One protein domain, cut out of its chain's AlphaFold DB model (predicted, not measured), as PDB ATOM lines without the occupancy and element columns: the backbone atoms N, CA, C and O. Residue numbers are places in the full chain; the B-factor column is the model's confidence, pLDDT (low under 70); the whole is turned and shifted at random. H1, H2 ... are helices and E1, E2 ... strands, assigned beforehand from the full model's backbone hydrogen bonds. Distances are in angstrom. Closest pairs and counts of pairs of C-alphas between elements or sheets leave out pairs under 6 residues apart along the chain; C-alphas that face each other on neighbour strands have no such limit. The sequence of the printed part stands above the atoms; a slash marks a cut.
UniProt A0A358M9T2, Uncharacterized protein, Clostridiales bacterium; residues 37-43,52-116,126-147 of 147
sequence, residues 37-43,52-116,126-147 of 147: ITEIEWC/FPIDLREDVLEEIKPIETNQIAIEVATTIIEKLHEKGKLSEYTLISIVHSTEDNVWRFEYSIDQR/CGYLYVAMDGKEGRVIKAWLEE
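This is residues 37 to 43, 52 to 116 and 126 to 147 of the 147 residues of an uncharacterized protein of Clostridiales bacterium (UniProt A0A358M9T2). A strongly twisted sheet of five strands has one long helix, H2, running slantwise over one face, with no named helix over the other face. A single-turn helix, H1, packs beside the later part of H2, off the sheet. The 94 printed residues hold two named helices and five named strands, in the order E1 H1 H2 E2 E3 E4 E5; the sheet order is E1 E2 E3 E4 E5, mixed, and the class is mixed, helices and strands. The whole is compact, with a radius of gyration of the C-alphas of 12.3 A and spans of 34 by 29 by 25 A.

In the sheet, E1 is residues 37 to 40, from C-alpha 37 at (67.881, -47.077, 73.411); E2 is 93 to 101, 23.2 A long; E3 is 106 to 113, 23.4 A; E4 is 128 to 134, 19.7 A; E5 is 139 to 146, 21.0 A, ending at C-alpha 146 (51.381, -47.023, 62.009). H2 is residues 70 to 86, 24.4 A; H1 is residues 58 to 61.

Edge strand E1 is parallel to E2, with N 38 and O 98 2.9 A apart. E2 and E3 form an antiparallel hairpin, with N 99 and O 108 at 2.8 A. E3 and E4 are antiparallel, with N 109 and O 131 at 2.8 A. E4 and edge strand E5 form another hairpin, with N 130 and O 144 at 2.9 A. H2 is on the sheet, at a height of 8.9 A, over E3 and only just over E2 and E4, with 3 C-alphas falling on each of these two; on the local plane it stands at 45 degrees to E3. The closest C-alphas of H2 and E3 are those of Ala 77 and Phe 109, 6.2 A apart. H1, not on the sheet, touches H2 with residues 80 to 84 of H2 alone; the closest C-alphas are those of Val 60 and Lys 83, 5.7 A apart. In H2 every O i to N i+4 pair is within hydrogen-bond range; H1 is too short for such a pair.

The C-alphas farthest apart, of Glu 41 and Gly 88, are 35.6 A apart. Residues 44 to 51 and 117 to 125 are not printed, with gaps of 18.9 A and 12.8 A between C-alphas. Of the links printed whole, none is long. Residues 58 to 59 and 62 to 63 have pLDDT under 70.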
ATOM      1  N   ILE A  37      68.022 -48.525  73.266       94.12
ATOM      2  CA  ILE A  37      67.881 -47.077  73.411       94.12
ATOM      3  C   ILE A  37      68.822 -46.397  72.424       94.12
ATOM      4  O   ILE A  37      70.034 -46.604  72.469       94.12
ATOM      5  N   THR A  38      68.256 -45.577  71.543       95.75
ATOM      6  CA  THR A  38      69.015 -44.763  70.587       95.75
ATOM      7  C   THR A  38      68.934 -43.301  70.973       95.75
ATOM      8  O   THR A  38      67.839 -42.764  71.123       95.75
ATOM      9  N   GLU A  39      70.077 -42.633  71.063       96.38
ATOM     10  CA  GLU A  39      70.127 -41.179  71.171       96.38
ATOM     11  C   GLU A  39      70.284 -40.560  69.782       96.38
ATOM     12  O   GLU A  39      71.139 -40.965  68.989       96.38
ATOM     13  N   ILE A  40      69.451 -39.565  69.493       96.12
ATOM     14  CA  ILE A  40      69.536 -38.720  68.304       96.12
ATOM     15  C   ILE A  40      69.564 -37.253  68.734       96.12
ATOM     16  O   ILE A  40      69.147 -36.897  69.837       96.12
ATOM     17  N   GLU A  41      70.071 -36.381  67.872       94.75
ATOM     18  CA  GLU A  41      70.115 -34.944  68.155       94.75
ATOM     19  C   GLU A  41      68.686 -34.378  68.169       94.75
ATOM     20  O   GLU A  41      68.189 -33.933  69.206       94.75
ATOM     21  N   TRP A  42      67.959 -34.551  67.063       91.81
ATOM     22  CA  TRP A  42      66.648 -33.942  66.841       91.81
ATOM     23  C   TRP A  42      65.581 -34.969  66.454       91.81
ATOM     24  O   TRP A  42      65.881 -35.920  65.731       91.81
ATOM     25  N   CYS A  43      64.337 -34.786  66.911       88.69
ATOM     26  CA  CYS A  43      63.266 -35.762  66.696       88.69
ATOM     27  C   CYS A  43      62.845 -35.834  65.220       88.69
ATOM     28  O   CYS A  43      62.567 -36.917  64.702       88.69
ATOM     29  N   PHE A  52      46.380 -41.465  62.159       87.12
ATOM     30  CA  PHE A  52      45.858 -42.350  63.216       87.12
ATOM     31  C   PHE A  52      46.324 -42.019  64.649       87.12
ATOM     32  O   PHE A  52      46.827 -42.894  65.362       87.12
ATOM     33  N   PRO A  53      46.140 -40.768  65.116       90.31
ATOM     34  CA  PRO A  53      46.435 -40.438  66.500       90.31
ATOM     35  C   PRO A  53      45.550 -41.264  67.435       90.31
ATOM     36  O   PRO A  53      44.343 -41.397  67.213       90.31
ATOM     37  N   ILE A  54      46.149 -41.772  68.505       88.56
ATOM     38  CA  ILE A  54      45.417 -42.416  69.586       88.56
ATOM     39  C   ILE A  54      45.429 -41.525  70.817       88.56
ATOM     40  O   ILE A  54      46.427 -40.886  71.149       88.56
ATOM     41  N   ASP A  55      44.296 -41.500  71.504       86.94
ATOM     42  CA  ASP A  55      44.190 -40.831  72.789       86.94
ATOM     43  C   ASP A  55      44.520 -41.826  73.907       86.94
ATOM     44  O   ASP A  55      43.786 -42.796  74.157       86.94
ATOM     45  N   LEU A  56      45.656 -41.599  74.562       84.88
ATOM     46  CA  LEU A  56      46.011 -42.282  75.795       84.88
ATOM     47  C   LEU A  56      45.310 -41.540  76.934       84.88
ATOM     48  O   LEU A  56      45.771 -40.500  77.391       84.88
ATOM     49  N   ARG A  57      44.167 -42.085  77.367       76.81
ATOM     50  CA  ARG A  57      43.382 -41.559  78.494       76.81
ATOM     51  C   ARG A  57      44.262 -41.294  79.721       76.81
ATOM     52  O   ARG A  57      45.222 -42.026  79.965       76.81
ATOM     53  N   GLU A  58      43.849 -40.321  80.538       67.44
ATOM     54  CA  GLU A  58      44.544 -39.920  81.772       67.44
ATOM     55  C   GLU A  58      44.876 -41.113  82.677       67.44
ATOM     56  O   GLU A  58      45.978 -41.182  83.195       67.44
ATOM     57  N   ASP A  59      44.013 -42.128  82.765       69.06
ATOM     58  CA  ASP A  59      44.260 -43.326  83.580       69.06
ATOM     59  C   ASP A  59      45.508 -44.143  83.166       69.06
ATOM     60  O   ASP A  59      46.150 -44.775  84.013       69.06
ATOM     61  N   VAL A  60      45.894 -44.118  81.883       76.00
ATOM     62  CA  VAL A  60      47.156 -44.701  81.387       76.00
ATOM     63  C   VAL A  60      48.353 -43.839  81.805       76.00
ATOM     64  O   VAL A  60      49.415 -44.367  82.116       76.00
ATOM     65  N   LEU A  61      48.171 -42.521  81.877       77.12
ATOM     66  CA  LEU A  61      49.250 -41.538  82.012       77.12
ATOM     67  C   LEU A  61      49.360 -40.897  83.405       77.12
ATOM     68  O   LEU A  61      50.270 -40.103  83.628       77.12
ATOM     69  N   GLU A  62      48.462 -41.235  84.334       66.31
ATOM     70  CA  GLU A  62      48.173 -40.494  85.577       66.31
ATOM     71  C   GLU A  62      49.353 -40.350  86.558       66.31
ATOM     72  O   GLU A  62      49.246 -39.644  87.557       66.31
ATOM     73  N   GLU A  63      50.501 -40.972  86.284       65.88
ATOM     74  CA  GLU A  63      51.647 -41.026  87.200       65.88
ATOM     75  C   GLU A  63      53.010 -40.893  86.497       65.88
ATOM     76  O   GLU A  63      54.044 -41.236  87.076       65.88
ATOM     77  N   ILE A  64      53.048 -40.401  85.252       71.19
ATOM     78  CA  ILE A  64      54.315 -40.313  84.516       71.19
ATOM     79  C   ILE A  64      55.148 -39.126  85.013       71.19
ATOM     80  O   ILE A  64      54.725 -37.971  84.996       71.19
ATOM     81  N   LYS A  65      56.355 -39.442  85.489       77.75
ATOM     82  CA  LYS A  65      57.349 -38.477  85.966       77.75
ATOM     83  C   LYS A  65      58.181 -37.927  84.801       77.75
ATOM     84  O   LYS A  65      58.249 -38.569  83.752       77.75
ATOM     85  N   PRO A  66      58.871 -36.789  84.999       90.88
ATOM     86  CA  PRO A  66      59.980 -36.394  84.140       90.88
ATOM     87  C   PRO A  66      60.955 -37.554  83.901       90.88
ATOM     88  O   PRO A  66      61.273 -38.314  84.820       90.88
ATOM     89  N   ILE A  67      61.424 -37.678  82.665       93.44
ATOM     90  CA  ILE A  67      62.312 -38.734  82.194       93.44
ATOM     91  C   ILE A  67      63.730 -38.167  82.125       93.44
ATOM     92  O   ILE A  67      64.138 -37.554  81.141       93.44
ATOM     93  N   GLU A  68      64.477 -38.362  83.208       91.00
ATOM     94  CA  GLU A  68      65.849 -37.849  83.351       91.00
ATOM     95  C   GLU A  68      66.920 -38.902  83.037       91.00
ATOM     96  O   GLU A  68      68.102 -38.583  82.938       91.00
ATOM     97  N   THR A  69      66.527 -40.172  82.933       91.38
ATOM     98  CA  THR A  69      67.454 -41.291  82.741       91.38
ATOM     99  C   THR A  69      66.841 -42.371  81.864       91.38
ATOM    100  O   THR A  69      65.623 -42.550  81.842       91.38
ATOM    101  N   ASN A  70      67.704 -43.168  81.235       93.25
ATOM    102  CA  ASN A  70      67.317 -44.356  80.472       93.25
ATOM    103  C   ASN A  70      66.484 -45.344  81.301       93.25
ATOM    104  O   ASN A  70      65.525 -45.917  80.796       93.25
ATOM    105  N   GLN A  71      66.815 -45.512  82.583       92.25
ATOM    106  CA  GLN A  71      66.072 -46.393  83.485       92.25
ATOM    107  C   GLN A  71      64.632 -45.902  83.687       92.25
ATOM    108  O   GLN A  71      63.692 -46.683  83.577       92.25
ATOM    109  N   ILE A  72      64.449 -44.597  83.913       92.81
ATOM    110  CA  ILE A  72      63.110 -44.002  84.034       92.81
ATOM    111  C   ILE A  72      62.352 -44.120  82.708       92.81
ATOM    112  O   ILE A  72      61.158 -44.397  82.716       92.81
ATOM    113  N   ALA A  73      63.029 -43.947  81.569       94.50
ATOM    114  CA  ALA A  73      62.405 -44.094  80.257       94.50
ATOM    115  C   ALA A  73      61.824 -45.501  80.063       94.50
ATOM    116  O   ALA A  73      60.684 -45.638  79.627       94.50
ATOM    117  N   ILE A  74      62.580 -46.531  80.449       93.81
ATOM    118  CA  ILE A  74      62.128 -47.925  80.427       93.81
ATOM    119  C   ILE A  74      60.933 -48.120  81.366       93.81
ATOM    120  O   ILE A  74      59.922 -48.672  80.948       93.81
ATOM    121  N   GLU A  75      61.005 -47.642  82.610       92.38
ATOM    122  CA  GLU A  75      59.910 -47.771  83.583       92.38
ATOM    123  C   GLU A  75      58.612 -47.127  83.086       92.38
ATOM    124  O   GLU A  75      57.539 -47.730  83.165       92.38
ATOM    125  N   VAL A  76      58.708 -45.917  82.532       93.12
ATOM    126  CA  VAL A  76      57.574 -45.208  81.934       93.12
ATOM    127  C   VAL A  76      57.026 -45.988  80.744       93.12
ATOM    128  O   VAL A  76      55.818 -46.226  80.672       93.12
ATOM    129  N   ALA A  77      57.898 -46.422  79.833       94.69
ATOM    130  CA  ALA A  77      57.490 -47.138  78.639       94.69
ATOM    131  C   ALA A  77      56.785 -48.463  78.979       94.69
ATOM    132  O   ALA A  77      55.723 -48.751  78.422       94.69
ATOM    133  N   THR A  78      57.323 -49.226  79.930       93.38
ATOM    134  CA  THR A  78      56.727 -50.467  80.438       93.38
ATOM    135  C   THR A  78      55.379 -50.205  81.108       93.38
ATOM    136  O   THR A  78      54.395 -50.871  80.792       93.38
ATOM    137  N   THR A  79      55.280 -49.169  81.944       92.19
ATOM    138  CA  THR A  79      54.023 -48.818  82.630       92.19
ATOM    139  C   THR A  79      52.899 -48.500  81.640       92.19
ATOM    140  O   THR A  79      51.754 -48.914  81.837       92.19
ATOM    141  N   ILE A  80      53.203 -47.773  80.558       93.31
ATOM    142  CA  ILE A  80      52.214 -47.429  79.526       93.31
ATOM    143  C   ILE A  80      51.621 -48.697  78.906       93.31
ATOM    144  O   ILE A  80      50.395 -48.818  78.818       93.31
ATOM    145  N   ILE A  81      52.467 -49.642  78.486       93.75
ATOM    146  CA  ILE A  81      51.997 -50.849  77.801       93.75
ATOM    147  C   ILE A  81      51.277 -51.808  78.756       93.75
ATOM    148  O   ILE A  81      50.212 -52.321  78.416       93.75
ATOM    149  N   GLU A  82      51.750 -51.949  79.996       92.31
ATOM    150  CA  GLU A  82      51.072 -52.736  81.033       92.31
ATOM    151  C   GLU A  82      49.661 -52.207  81.320       92.31
ATOM    152  O   GLU A  82      48.693 -52.970  81.306       92.31
ATOM    153  N   LYS A  83      49.495 -50.888  81.474       91.75
ATOM    154  CA  LYS A  83      48.169 -50.286  81.682       91.75
ATOM    155  C   LYS A  83      47.242 -50.443  80.476       91.75
ATOM    156  O   LYS A  83      46.020 -50.521  80.640       91.75
ATOM    157  N   LEU A  84      47.780 -50.467  79.256       91.88
ATOM    158  CA  LEU A  84      46.994 -50.774  78.060       91.88
ATOM    159  C   LEU A  84      46.522 -52.235  78.082       91.88
ATOM    160  O   LEU A  84      45.334 -52.487  77.850       91.88
ATOM    161  N   HIS A  85      47.401 -53.166  78.460       93.44
ATOM    162  CA  HIS A  85      47.075 -54.584  78.613       93.44
ATOM    163  C   HIS A  85      45.995 -54.824  79.670       93.44
ATOM    164  O   HIS A  85      45.019 -55.524  79.399       93.44
ATOM    165  N   GLU A  86      46.103 -54.189  80.839       91.62
ATOM    166  CA  GLU A  86      45.094 -54.255  81.908       91.62
ATOM    167  C   GLU A  86      43.702 -53.814  81.434       91.62
ATOM    168  O   GLU A  86      42.674 -54.295  81.914       91.62
ATOM    169  N   LYS A  87      43.655 -52.906  80.454       90.19
ATOM    170  CA  LYS A  87      42.422 -52.395  79.841       90.19
ATOM    171  C   LYS A  87      41.953 -53.233  78.646       90.19
ATOM    172  O   LYS A  87      40.982 -52.846  77.993       90.19
ATOM    173  N   GLY A  88      42.621 -54.348  78.350       90.31
ATOM    174  CA  GLY A  88      42.314 -55.235  77.229       90.31
ATOM    175  C   GLY A  88      42.649 -54.643  75.858       90.31
ATOM    176  O   GLY A  88      42.018 -55.013  74.869       90.31
ATOM    177  N   LYS A  89      43.592 -53.694  75.786       90.31
ATOM    178  CA  LYS A  89      44.061 -53.086  74.533       90.31
ATOM    179  C   LYS A  89      45.482 -53.542  74.225       90.31
ATOM    180  O   LYS A  89      46.294 -53.621  75.136       90.31
ATOM    181  N   LEU A  90      45.771 -53.769  72.939       89.94
ATOM    182  CA  LEU A  90      47.119 -54.058  72.427       89.94
ATOM    183  C   LEU A  90      47.847 -55.166  73.212       89.94
ATOM    184  O   LEU A  90      49.050 -55.099  73.379       89.94
ATOM    185  N   SER A  91      47.127 -56.188  73.686       91.25
ATOM    186  CA  SER A  91      47.631 -57.207  74.630       91.25
ATOM    187  C   SER A  91      48.822 -58.037  74.144       91.25
ATOM    188  O   SER A  91      49.426 -58.758  74.931       91.25
ATOM    189  N   GLU A  92      49.092 -58.011  72.843       92.00
ATOM    190  CA  GLU A  92      50.199 -58.728  72.205       92.00
ATOM    191  C   GLU A  92      51.420 -57.828  71.974       92.00
ATOM    192  O   GLU A  92      52.459 -58.312  71.533       92.00
ATOM    193  N   TYR A  93      51.294 -56.524  72.236       94.19
ATOM    194  CA  TYR A  93      52.359 -55.562  72.004       94.19
ATOM    195  C   TYR A  93      53.310 -55.559  73.200       94.19
ATOM    196  O   TYR A  93      52.918 -55.707  74.351       94.19
ATOM    197  N   THR A  94      54.587 -55.359  72.930       94.88
ATOM    198  CA  THR A  94      55.611 -55.143  73.947       94.88
ATOM    199  C   THR A  94      56.482 -53.967  73.543       94.88
ATOM    200  O   THR A  94      56.432 -53.517  72.399       94.88
ATOM    201  N   LEU A  95      57.286 -53.466  74.476       95.75
ATOM    202  CA  LEU A  95      58.292 -52.451  74.192       95.75
ATOM    203  C   LEU A  95      59.401 -53.042  73.310       95.75
ATOM    204  O   LEU A  95      60.040 -54.024  73.686       95.75
ATOM    205  N   ILE A  96      59.631 -52.431  72.149       93.56
ATOM    206  CA  ILE A  96      60.635 -52.863  71.168       93.56
ATOM    207  C   ILE A  96      61.887 -51.995  71.257       93.56
ATOM    208  O   ILE A  96      63.006 -52.512  71.277       93.56
ATOM    209  N   SER A  97      61.707 -50.678  71.300       94.38
ATOM    210  CA  SER A  97      62.813 -49.725  71.302       94.38
ATOM    211  C   SER A  97      62.414 -48.403  71.959       94.38
ATOM    212  O   SER A  97      61.231 -48.094  72.149       94.38
ATOM    213  N   ILE A  98      63.431 -47.619  72.308       97.19
ATOM    214  CA  ILE A  98      63.292 -46.251  72.793       97.19
ATOM    215  C   ILE A  98      64.225 -45.357  71.979       97.19
ATOM    216  O   ILE A  98      65.394 -45.679  71.764       97.19
ATOM    217  N   VAL A  99      63.731 -44.195  71.573       97.38
ATOM    218  CA  VAL A  99      64.533 -43.144  70.947       97.38
ATOM    219  C   VAL A  99      64.475 -41.890  71.806       97.38
ATOM    220  O   VAL A  99      63.392 -41.411  72.132       97.38
ATOM    221  N   HIS A 100      65.632 -41.335  72.156       97.69
ATOM    222  CA  HIS A 100      65.746 -40.057  72.851       97.69
ATOM    223  C   HIS A 100      66.300 -38.999  71.903       97.69
ATOM    224  O   HIS A 100      67.448 -39.079  71.473       97.69
ATOM    225  N   SER A 101      65.482 -38.000  71.573       96.75
ATOM    226  CA  SER A 101      65.974 -36.767  70.968       96.75
ATOM    227  C   SER A 101      66.503 -35.855  72.063       96.75
ATOM    228  O   SER A 101      65.746 -35.352  72.893       96.75
ATOM    229  N   THR A 102      67.813 -35.659  72.052       95.38
ATOM    230  CA  THR A 102      68.549 -34.974  73.115       95.38
ATOM    231  C   THR A 102      68.352 -33.458  73.107       95.38
ATOM    232  O   THR A 102      68.262 -32.869  74.183       95.38
ATOM    233  N   GLU A 103      68.214 -32.819  71.938       95.19
ATOM    234  CA  GLU A 103      67.973 -31.370  71.855       95.19
ATOM    235  C   GLU A 103      66.523 -30.991  72.173       95.19
ATOM    236  O   GLU A 103      66.284 -30.056  72.938       95.19
ATOM    237  N   ASP A 104      65.552 -31.738  71.634       94.56
ATOM    238  CA  ASP A 104      64.125 -31.508  71.909       94.56
ATOM    239  C   ASP A 104      63.699 -32.042  73.284       94.56
ATOM    240  O   ASP A 104      62.610 -31.737  73.770       94.56
ATOM    241  N   ASN A 105      64.547 -32.871  73.898       95.94
ATOM    242  CA  ASN A 105      64.247 -33.686  75.066       95.94
ATOM    243  C   ASN A 105      62.954 -34.506  74.905       95.94
ATOM    244  O   ASN A 105      62.104 -34.546  75.797       95.94
ATOM    245  N   VAL A 106      62.806 -35.154  73.749       97.25
ATOM    246  CA  VAL A 106      61.647 -35.992  73.423       97.25
ATOM    247  C   VAL A 106      62.030 -37.457  73.519       97.25
ATOM    248  O   VAL A 106      62.977 -37.903  72.875       97.25
ATOM    249  N   TRP A 107      61.253 -38.217  74.283       97.50
ATOM    250  CA  TRP A 107      61.367 -39.667  74.379       97.50
ATOM    251  C   TRP A 107      60.270 -40.309  73.544       97.50
ATOM    252  O   TRP A 107      59.089 -40.081  73.793       97.50
ATOM    253  N   ARG A 108      60.654 -41.097  72.543       96.94
ATOM    254  CA  ARG A 108      59.735 -41.886  71.727       96.94
ATOM    255  C   ARG A 108      59.858 -43.353  72.104       96.94
ATOM    256  O   ARG A 108      60.941 -43.924  72.028       96.94
ATOM    257  N   PHE A 109      58.740 -43.950  72.480       97.00
ATOM    258  CA  PHE A 109      58.618 -45.369  72.776       97.00
ATOM    259  C   PHE A 109      57.950 -46.072  71.605       97.00
ATOM    260  O   PHE A 109      56.944 -45.581  71.087       97.00
ATOM    261  N   GLU A 110      58.515 -47.203  71.200       96.31
ATOM    262  CA  GLU A 110      58.028 -47.996  70.076       96.31
ATOM    263  C   GLU A 110      57.573 -49.357  70.594       96.31
ATOM    264  O   GLU A 110      58.353 -50.094  71.205       96.31
ATOM    265  N   TYR A 111      56.311 -49.691  70.346       95.94
ATOM    266  CA  TYR A 111      55.710 -50.949  70.762       95.94
ATOM    267  C   TYR A 111      55.165 -51.701  69.560       95.94
ATOM    268  O   TYR A 111      54.542 -51.111  68.681       95.94
ATOM    269  N   SER A 112      55.356 -53.012  69.541       95.19
ATOM    270  CA  SER A 112      54.793 -53.898  68.524       95.19
ATOM    271  C   SER A 112      54.769 -55.332  69.045       95.19
ATOM    272  O   SER A 112      55.183 -55.600  70.176       95.19
ATOM    273  N   ILE A 113      54.278 -56.261  68.234       93.25
ATOM    274  CA  ILE A 113      54.363 -57.689  68.530       93.25
ATOM    275  C   ILE A 113      55.843 -58.089  68.511       93.25
ATOM    276  O   ILE A 113      56.560 -57.785  67.558       93.25
ATOM    277  N   ASP A 114      56.321 -58.771  69.557       89.75
ATOM    278  CA  ASP A 114      57.721 -59.199  69.601       89.75
ATOM    279  C   ASP A 114      57.988 -60.312  68.588       89.75
ATOM    280  O   ASP A 114      57.547 -61.458  68.738       89.75
ATOM    281  N   GLN A 115      58.741 -59.963  67.553       86.94
ATOM    282  CA  GLN A 115      59.136 -60.883  66.497       86.94
ATOM    283  C   GLN A 115      60.657 -61.054  66.397       86.94
ATOM    284  O   GLN A 115      61.129 -61.729  65.486       86.94
ATOM    285  N   ARG A 116      61.436 -60.512  67.352       85.62
ATOM    286  CA  ARG A 116      62.915 -60.522  67.319       85.62
ATOM    287  C   ARG A 116      63.508 -61.933  67.260       85.62
ATOM    288  O   ARG A 116      64.562 -62.134  66.669       85.62
ATOM    289  N   CYS A 126      52.542 -56.527  61.209       84.75
ATOM    290  CA  CYS A 126      51.992 -55.891  62.389       84.75
ATOM    291  C   CYS A 126      52.475 -54.452  62.478       84.75
ATOM    292  O   CYS A 126      53.668 -54.170  62.373       84.75
ATOM    293  N   GLY A 127      51.523 -53.569  62.746       90.94
ATOM    294  CA  GLY A 127      51.803 -52.170  62.970       90.94
ATOM    295  C   GLY A 127      52.606 -51.900  64.243       90.94
ATOM    296  O   GLY A 127      52.912 -52.787  65.053       90.94
ATOM    297  N   TYR A 128      52.899 -50.624  64.437       94.12
ATOM    298  CA  TYR A 128      53.581 -50.096  65.606       94.12
ATOM    299  C   TYR A 128      52.675 -49.126  66.348       94.12
ATOM    300  O   TYR A 128      51.975 -48.311  65.750       94.12
ATOM    301  N   LEU A 129      52.727 -49.188  67.673       96.06
ATOM    302  CA  LEU A 129      52.312 -48.093  68.530       96.06
ATOM    303  C   LEU A 129      53.539 -47.234  68.825       96.06
ATOM    304  O   LEU A 129      54.534 -47.723  69.357       96.06
ATOM    305  N   TYR A 130      53.412 -45.941  68.573       96.62
ATOM    306  CA  TYR A 130      54.377 -44.939  68.986       96.62
ATOM    307  C   TYR A 130      53.794 -44.050  70.075       96.62
ATOM    308  O   TYR A 130      52.645 -43.606  69.990       96.62
ATOM    309  N   VAL A 131      54.607 -43.745  71.083       95.75
ATOM    310  CA  VAL A 131      54.281 -42.760  72.119       95.75
ATOM    311  C   VAL A 131      55.451 -41.803  72.270       95.75
ATOM    312  O   VAL A 131      56.530 -42.204  72.686       95.75
ATOM    313  N   ALA A 132      55.238 -40.536  71.928       95.88
ATOM    314  CA  ALA A 132      56.199 -39.463  72.123       95.88
ATOM    315  C   ALA A 132      55.859 -38.668  73.384       95.88
ATOM    316  O   ALA A 132      54.729 -38.199  73.556       95.88
ATOM    317  N   MET A 133      56.853 -38.484  74.244       95.19
ATOM    318  CA  MET A 133      56.747 -37.775  75.510       95.19
ATOM    319  C   MET A 133      57.775 -36.656  75.604       95.19
ATOM    320  O   MET A 133      58.924 -36.814  75.199       95.19
ATOM    321  N   ASP A 134      57.365 -35.542  76.198       94.62
ATOM    322  CA  ASP A 134      58.270 -34.509  76.679       94.62
ATOM    323  C   ASP A 134      58.987 -35.051  77.921       94.62
ATOM    324  O   ASP A 134      58.357 -35.336  78.945       94.62
ATOM    325  N   GLY A 135      60.304 -35.212  77.829       94.62
ATOM    326  CA  GLY A 135      61.122 -35.759  78.904       94.62
ATOM    327  C   GLY A 135      61.223 -34.844  80.118       94.62
ATOM    328  O   GLY A 135      61.416 -35.325  81.228       94.62
ATOM    329  N   LYS A 136      61.073 -33.529  79.957       93.44
ATOM    330  CA  LYS A 136      61.203 -32.575  81.063       93.44
ATOM    331  C   LYS A 136      59.919 -32.506  81.876       93.44
ATOM    332  O   LYS A 136      59.963 -32.468  83.101       93.44
ATOM    333  N   GLU A 137      58.787 -32.464  81.191       90.75
ATOM    334  CA  GLU A 137      57.474 -32.309  81.812       90.75
ATOM    335  C   GLU A 137      56.815 -33.660  82.127       90.75
ATOM    336  O   GLU A 137      55.847 -33.693  82.885       90.75
ATOM    337  N   GLY A 138      57.313 -34.763  81.552       88.81
ATOM    338  CA  GLY A 138      56.721 -36.095  81.706       88.81
ATOM    339  C   GLY A 138      55.343 -36.205  81.048       88.81
ATOM    340  O   GLY A 138      54.482 -36.937  81.526       88.81
ATOM    341  N   ARG A 139      55.094 -35.438  79.977       89.75
ATOM    342  CA  ARG A 139      53.775 -35.342  79.327       89.75
ATOM    343  C   ARG A 139      53.791 -35.960  77.946       89.75
ATOM    344  O   ARG A 139      54.755 -35.799  77.206       89.75
ATOM    345  N   VAL A 140      52.698 -36.616  77.571       91.88
ATOM    346  CA  VAL A 140      52.537 -37.119  76.205       91.88
ATOM    347  C   VAL A 140      52.398 -35.936  75.254       91.88
ATOM    348  O   VAL A 140      51.529 -35.083  75.427       91.88
ATOM    349  N   ILE A 141      53.268 -35.902  74.249       92.69
ATOM    350  CA  ILE A 141      53.183 -34.987  73.111       92.69
ATOM    351  C   ILE A 141      52.170 -35.553  72.122       92.69
ATOM    352  O   ILE A 141      51.233 -34.865  71.718       92.69
ATOM    353  N   LYS A 142      52.353 -36.822  71.739       93.50
ATOM    354  CA  LYS A 142      51.471 -37.525  70.808       93.50
ATOM    355  C   LYS A 142      51.636 -39.037  70.933       93.50
ATOM    356  O   LYS A 142      52.732 -39.517  71.196       93.50
ATOM    357  N   ALA A 143      50.561 -39.775  70.687       94.75
ATOM    358  CA  ALA A 143      50.593 -41.218  70.487       94.75
ATOM    359  C   ALA A 143      49.844 -41.566  69.196       94.75
ATOM    360  O   ALA A 143      48.861 -40.899  68.856       94.75
ATOM    361  N   TRP A 144      50.318 -42.559  68.450       95.12
ATOM    362  CA  TRP A 144      49.729 -42.939  67.164       95.12
ATOM    363  C   TRP A 144      50.048 -44.383  66.785       95.12
ATOM    364  O   TRP A 144      50.960 -44.992  67.344       95.12
ATOM    365  N   LEU A 145      49.262 -44.914  65.851       93.88
ATOM    366  CA  LEU A 145      49.502 -46.210  65.229       93.88
ATOM    367  C   LEU A 145      50.032 -46.010  63.807       93.88
ATOM    368  O   LEU A 145      49.547 -45.140  63.083       93.88
ATOM    369  N   GLU A 146      50.984 -46.840  63.408       90.88
ATOM    370  CA  GLU A 146      51.381 -47.023  62.009       90.88
ATOM    371  C   GLU A 146      51.092 -48.472  61.621       90.88
ATOM    372  O   GLU A 146      51.358 -49.364  62.424       90.88
ATOM    373  N   GLU A 147      50.486 -48.684  60.450       78.62
ATOM    374  CA  GLU A 147      50.168 -50.010  59.894       78.62
ATOM    375  C   GLU A 147      51.318 -50.550  59.049       78.62
ATOM    376  O   GLU A 147      51.878 -49.768  58.241       78.62
TER     377      GLU A 147